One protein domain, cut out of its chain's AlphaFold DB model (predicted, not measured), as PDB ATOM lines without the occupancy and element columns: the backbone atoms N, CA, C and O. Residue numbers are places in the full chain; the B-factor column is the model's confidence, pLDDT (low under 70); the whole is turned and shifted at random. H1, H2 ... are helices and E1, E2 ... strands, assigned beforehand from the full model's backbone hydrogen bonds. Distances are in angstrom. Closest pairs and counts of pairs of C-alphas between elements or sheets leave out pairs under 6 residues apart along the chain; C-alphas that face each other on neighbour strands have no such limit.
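This is residues 33 to 78 of the 79 residues of an uncharacterized protein of Bacillus sp. 1NLA3E (UniProt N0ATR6). One helix, H1, is followed by one strand, E1, that folds back beside it in the opposite general direction, and beyond the strand the printed part ends in a small loop of residues 67 to 78 at one end of the long axis. The body is a thin two-part piece, a helix and a strand with no sheet. The printed part has 46 residues, with one named helix and then one named strand, and its class is mixed, helices and strands. It is only just extended, close to loose, with a radius of gyration of the C-alphas of 14.6 A, and flat, with spans of 43 by 22 by 11 A.

The printed part begins at Phe 33, C-alpha at (-31.180, -36.218, -4.406). H1 holds residues 37 to 52, beginning at C-alpha 37 at (-40.901, -41.025, -9.803), and is 22.3 A from first to last C-alpha. E1 holds residues 60 to 66, is 19.7 A long in the same measure and ends at C-alpha 66 at (-32.211, -31.355, -3.514).

H1 and E1 have 5 pairs of C-alphas within 8 A, the closest being those of Ala 44 and Val 61, 6.1 A apart. Their centres are 11.6 A apart. In H1 every O i to N i+4 pair is within hydrogen-bond range. E1 pairs with no named strand. After it, residues 72 to 73 pair antiparallel with residues 76 to 77.

The two C-alphas farthest apart are those of Asp 55 and Gly 75, at 42.7 A, while those of Phe 33 and Phe 78 are 9.7 A apart. The link from H1 to E1 is short, with 7 residues. The printed part has no cut. The mean pLDDT of the printed part is 96.1, and no printed residue is under 70.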
ATOM      1  N   PHE A  33     -31.303 -36.596  -2.996       94.12
ATOM      2  CA  PHE A  33     -31.180 -36.218  -4.406       94.12
ATOM      3  C   PHE A  33     -32.246 -36.918  -5.242       94.12
ATOM      4  O   PHE A  33     -32.596 -38.056  -4.935       94.12
ATOM      5  N   ASP A  34     -32.724 -36.272  -6.307       91.94
ATOM      6  CA  ASP A  34     -33.743 -36.865  -7.173       91.94
ATOM      7  C   ASP A  34     -33.287 -38.220  -7.758       91.94
ATOM      8  O   ASP A  34     -32.109 -38.448  -8.069       91.94
ATOM      9  N   ARG A  35     -34.236 -39.152  -7.841       92.62
ATOM     10  CA  ARG A  35     -34.087 -40.530  -8.335       92.62
ATOM     11  C   ARG A  35     -35.189 -40.908  -9.330       92.62
ATOM     12  O   ARG A  35     -35.214 -42.049  -9.787       92.62
ATOM     13  N   GLY A  36     -36.080 -39.973  -9.664       95.88
ATOM     14  CA  GLY A  36     -37.241 -40.207 -10.511       95.88
ATOM     15  C   GLY A  36     -38.440 -40.795  -9.762       95.88
ATOM     16  O   GLY A  36     -38.324 -41.347  -8.664       95.88
ATOM     17  N   GLN A  37     -39.608 -40.675 -10.397       97.69
ATOM     18  CA  GLN A  37     -40.901 -41.025  -9.803       97.69
ATOM     19  C   GLN A  37     -41.007 -42.509  -9.436       97.69
ATOM     20  O   GLN A  37     -41.443 -42.836  -8.342       97.69
ATOM     21  N   GLU A  38     -40.540 -43.413 -10.303       98.38
ATOM     22  CA  GLU A  38     -40.639 -44.859 -10.063       98.38
ATOM     23  C   GLU A  38     -39.951 -45.276  -8.750       98.38
ATOM     24  O   GLU A  38     -40.485 -46.074  -7.979       98.38
ATOM     25  N   ILE A  39     -38.780 -44.703  -8.463       97.75
ATOM     26  CA  ILE A  39     -38.029 -45.001  -7.240       97.75
ATOM     27  C   ILE A  39     -38.692 -44.360  -6.013       97.75
ATOM     28  O   ILE A  39     -38.717 -44.983  -4.950       97.75
ATOM     29  N   GLN A  40     -39.263 -43.157  -6.147       97.56
ATOM     30  CA  GLN A  40     -40.067 -42.534  -5.085       97.56
ATOM     31  C   GLN A  40     -41.278 -43.398  -4.726       97.56
ATOM     32  O   GLN A  40     -41.496 -43.688  -3.550       97.56
ATOM     33  N   ASP A  41     -42.006 -43.881  -5.733       98.44
ATOM     34  CA  ASP A  41     -43.194 -44.710  -5.548       98.44
ATOM     35  C   ASP A  41     -42.843 -46.030  -4.855       98.44
ATOM     36  O   ASP A  41     -43.529 -46.461  -3.923       98.44
ATOM     37  N   GLN A  42     -41.753 -46.683  -5.271       98.56
ATOM     38  CA  GLN A  42     -41.277 -47.906  -4.622       98.56
ATOM     39  C   GLN A  42     -40.890 -47.653  -3.159       98.56
ATOM     40  O   GLN A  42     -41.282 -48.429  -2.283       98.56
ATOM     41  N   PHE A  43     -40.166 -46.564  -2.881       97.44
ATOM     42  CA  PHE A  43     -39.754 -46.211  -1.523       97.44
ATOM     43  C   PHE A  43     -40.963 -45.928  -0.621       97.44
ATOM     44  O   PHE A  43     -41.077 -46.533   0.447       97.44
ATOM     45  N   ALA A  44     -41.892 -45.079  -1.071       98.31
ATOM     46  CA  ALA A  44     -43.113 -44.759  -0.335       98.31
ATOM     47  C   ALA A  44     -43.910 -46.030  -0.010       98.31
ATOM     48  O   ALA A  44     -44.249 -46.269   1.146       98.31
ATOM     49  N   ASN A  45     -44.099 -46.917  -0.994       98.56
ATOM     50  CA  ASN A  45     -44.809 -48.179  -0.795       98.56
ATOM     51  C   ASN A  45     -44.141 -49.105   0.236       98.56
ATOM     52  O   ASN A  45     -44.842 -49.790   0.984       98.56
ATOM     53  N   ILE A  46     -42.806 -49.169   0.274       98.31
ATOM     54  CA  ILE A  46     -42.076 -49.983   1.260       98.31
ATOM     55  C   ILE A  46     -42.304 -49.435   2.671       98.31
ATOM     56  O   ILE A  46     -42.635 -50.205   3.577       98.31
ATOM     57  N   ILE A  47     -42.170 -48.120   2.848       97.94
ATOM     58  CA  ILE A  47     -42.386 -47.453   4.135       97.94
ATOM     59  C   ILE A  47     -43.830 -47.641   4.605       97.94
ATOM     60  O   ILE A  47     -44.047 -48.106   5.722       97.94
ATOM     61  N   THR A  48     -44.810 -47.375   3.741       98.38
ATOM     62  CA  THR A  48     -46.233 -47.533   4.064       98.38
ATOM     63  C   THR A  48     -46.561 -48.962   4.493       98.38
ATOM     64  O   THR A  48     -47.188 -49.164   5.530       98.38
ATOM     65  N   LYS A  49     -46.079 -49.976   3.758       98.44
ATOM     66  CA  LYS A  49     -46.271 -51.388   4.136       98.44
ATOM     67  C   LYS A  49     -45.670 -51.709   5.502       98.44
ATOM     68  O   LYS A  49     -46.278 -52.454   6.268       98.44
ATOM     69  N   HIS A  50     -44.490 -51.171   5.801       98.06
ATOM     70  CA  HIS A  50     -43.855 -51.386   7.094       98.06
ATOM     71  C   HIS A  50     -44.662 -50.753   8.231       98.06
ATOM     72  O   HIS A  50     -44.941 -51.435   9.211       98.06
ATOM     73  N   ILE A  51     -45.104 -49.503   8.086       97.31
ATOM     74  CA  ILE A  51     -45.889 -48.825   9.127       97.31
ATOM     75  C   ILE A  51     -47.231 -49.526   9.366       97.31
ATOM     76  O   ILE A  51     -47.582 -49.790  10.514       97.31
ATOM     77  N   HIS A  52     -47.924 -49.946   8.306       97.56
ATOM     78  CA  HIS A  52     -49.165 -50.711   8.450       97.56
ATOM     79  C   HIS A  52     -48.957 -52.065   9.148       97.56
ATOM     80  O   HIS A  52     -49.858 -52.542   9.830       97.56
ATOM     81  N   SER A  53     -47.774 -52.686   9.025       98.06
ATOM     82  CA  SER A  53     -47.456 -53.930   9.750       98.06
ATOM     83  C   SER A  53     -47.312 -53.750  11.268       98.06
ATOM     84  O   SER A  53     -47.223 -54.742  11.986       98.06
ATOM     85  N   LEU A  54     -47.290 -52.500  11.747       97.00
ATOM     86  CA  LEU A  54     -47.248 -52.127  13.162       97.00
ATOM     87  C   LEU A  54     -48.633 -51.718  13.703       97.00
ATOM     88  O   LEU A  54     -48.703 -51.061  14.737       97.00
ATOM     89  N   ASP A  55     -49.716 -52.055  12.990       96.25
ATOM     90  CA  ASP A  55     -51.107 -51.698  13.318       96.25
ATOM     91  C   ASP A  55     -51.389 -50.179  13.358       96.25
ATOM     92  O   ASP A  55     -52.369 -49.725  13.950       96.25
ATOM     93  N   ILE A  56     -50.553 -49.376  12.690       95.19
ATOM     94  CA  ILE A  56     -50.765 -47.937  12.498       95.19
ATOM     95  C   ILE A  56     -51.501 -47.738  11.162       95.19
ATOM     96  O   ILE A  56     -50.931 -48.058  10.116       95.19
ATOM     97  N   PRO A  57     -52.750 -47.231  11.155       93.56
ATOM     98  CA  PRO A  57     -53.595 -47.226   9.958       93.56
ATOM     99  C   PRO A  57     -53.304 -46.081   8.980       93.56
ATOM    100  O   PRO A  57     -53.741 -46.142   7.834       93.56
ATOM    101  N   GLU A  58     -52.612 -45.035   9.431       95.56
ATOM    102  CA  GLU A  58     -52.351 -43.825   8.657       95.56
ATOM    103  C   GLU A  58     -50.860 -43.492   8.694       95.56
ATOM    104  O   GLU A  58     -50.212 -43.583   9.738       95.56
ATOM    105  N   VAL A  59     -50.308 -43.147   7.535       96.94
ATOM    106  CA  VAL A  59     -48.913 -42.747   7.352       96.94
ATOM    107  C   VAL A  59     -48.811 -41.872   6.119       96.94
ATOM    108  O   VAL A  59     -49.375 -42.180   5.069       96.94
ATOM    109  N   GLU A  60     -48.016 -40.822   6.232       97.38
ATOM    110  CA  GLU A  60     -47.697 -39.937   5.123       97.38
ATOM    111  C   GLU A  60     -46.192 -39.963   4.852       97.38
ATOM    112  O   GLU A  60     -45.373 -39.969   5.774       97.38
ATOM    113  N   VAL A  61     -45.824 -39.982   3.568       98.19
ATOM    114  CA  VAL A  61     -44.432 -39.939   3.109       98.19
ATOM    115  C   VAL A  61     -44.281 -38.771   2.144       98.19
ATOM    116  O   VAL A  61     -44.913 -38.753   1.088       98.19
ATOM    117  N   ALA A  62     -43.436 -37.804   2.492       97.94
ATOM    118  CA  ALA A  62     -43.199 -36.604   1.697       97.94
ATOM    119  C   ALA A  62     -41.730 -36.519   1.273       97.94
ATOM    120  O   ALA A  62     -40.826 -36.650   2.097       97.94
ATOM    121  N   PHE A  63     -41.477 -36.262  -0.011       97.56
ATOM    122  CA  PHE A  63     -40.120 -36.138  -0.543       97.56
ATOM    123  C   PHE A  63     -39.719 -34.669  -0.699       97.56
ATOM    124  O   PHE A  63     -40.414 -33.885  -1.339       97.56
ATOM    125  N   THR A  64     -38.545 -34.315  -0.178       96.94
ATOM    126  CA  THR A  64     -37.821 -33.089  -0.535       96.94
ATOM    127  C   THR A  64     -36.603 -33.482  -1.361       96.94
ATOM    128  O   THR A  64     -35.674 -34.120  -0.860       96.94
ATOM    129  N   VAL A  65     -36.609 -33.108  -2.639       95.31
ATOM    130  CA  VAL A  65     -35.478 -33.334  -3.545       95.31
ATOM    131  C   VAL A  65     -34.542 -32.130  -3.547       95.31
ATOM    132  O   VAL A  65     -34.977 -30.990  -3.700       95.31
ATOM    133  N   PHE A  66     -33.244 -32.380  -3.401       93.81
ATOM    134  CA  PHE A  66     -32.211 -31.355  -3.514       93.81
ATOM    135  C   PHE A  66     -31.498 -31.443  -4.867       93.81
ATOM    136  O   PHE A  66     -31.152 -32.542  -5.306       93.81
ATOM    137  N   PRO A  67     -31.204 -30.306  -5.514       94.44
ATOM    138  CA  PRO A  67     -30.187 -30.253  -6.556       94.44
ATOM    139  C   PRO A  67     -28.807 -30.592  -5.973       94.44
ATOM    140  O   PRO A  67     -28.447 -30.090  -4.906       94.44
ATOM    141  N   GLU A  68     -27.998 -31.383  -6.681       93.50
ATOM    142  CA  GLU A  68     -26.644 -31.749  -6.221       93.50
ATOM    143  C   GLU A  68     -25.734 -30.526  -6.027       93.50
ATOM    144  O   GLU A  68     -24.907 -30.490  -5.115       93.50
ATOM    145  N   THR A  69     -25.929 -29.479  -6.834       95.88
ATOM    146  CA  THR A  69     -25.226 -28.191  -6.726       95.88
ATOM    147  C   THR A  69     -25.638 -27.367  -5.501       95.88
ATOM    148  O   THR A  69     -24.922 -26.446  -5.119       95.88
ATOM    149  N   ALA A  70     -26.769 -27.691  -4.867       95.56
ATOM    150  CA  ALA A  70     -27.308 -26.990  -3.700       95.56
ATOM    151  C   ALA A  70     -27.109 -27.758  -2.381       95.56
ATOM    152  O   ALA A  70     -27.509 -27.279  -1.321       95.56
ATOM    153  N   TYR A  71     -26.484 -28.935  -2.420       93.88
ATOM    154  CA  TYR A  71     -26.238 -29.759  -1.244       93.88
ATOM    155  C   TYR A  71     -24.740 -29.862  -0.998       93.88
ATOM    156  O   TYR A  71     -24.005 -30.305  -1.874       93.88
ATOM    157  N   TYR A  72     -24.283 -29.477   0.193       94.06
ATOM    158  CA  TYR A  72     -22.861 -29.371   0.506       94.06
ATOM    159  C   TYR A  72     -22.444 -30.379   1.576       94.06
ATOM    160  O   TYR A  72     -23.056 -30.467   2.638       94.06
ATOM    161  N   LEU A  73     -21.337 -31.080   1.337       92.25
ATOM    162  CA  LEU A  73     -20.624 -31.871   2.334       92.25
ATOM    163  C   LEU A  73     -19.274 -31.209   2.617       92.25
ATOM    164  O   LEU A  73     -18.439 -31.074   1.723       92.25
ATOM    165  N   ASN A  74     -19.050 -30.788   3.867       94.69
ATOM    166  CA  ASN A  74     -17.818 -30.111   4.298       94.69
ATOM    167  C   ASN A  74     -17.421 -28.933   3.382       94.69
ATOM    168  O   ASN A  74     -16.256 -28.775   3.018       94.69
ATOM    169  N   GLY A  75     -18.407 -28.129   2.974       95.94
ATOM    170  CA  GLY A  75     -18.195 -26.951   2.130       95.94
ATOM    171  C   GLY A  75     -18.010 -27.234   0.634       95.94
ATOM    172  O   GLY A  75     -17.715 -26.302  -0.108       95.94
ATOM    173  N   LYS A  76     -18.208 -28.473   0.162       95.00
ATOM    174  CA  LYS A  76     -18.180 -28.826  -1.269       95.00
ATOM    175  C   LYS A  76     -19.530 -29.375  -1.717       95.00
ATOM    176  O   LYS A  76     -20.073 -30.234  -1.028       95.00
ATOM    177  N   HIS A  77     -20.057 -28.883  -2.838       94.06
ATOM    178  CA  HIS A  77     -21.299 -29.411  -3.399       94.06
ATOM    179  C   HIS A  77     -21.081 -30.756  -4.102       94.06
ATOM    180  O   HIS A  77     -19.941 -31.138  -4.371       94.06
ATOM    181  N   PHE A  78     -22.171 -31.478  -4.362       89.31
ATOM    182  CA  PHE A  78     -22.127 -32.779  -5.037       89.31
ATOM    183  C   PHE A  78     -22.127 -32.673  -6.570       89.31
ATOM    184  O   PHE A  78     -21.606 -33.583  -7.208       89.31
TER     185      PHE A  78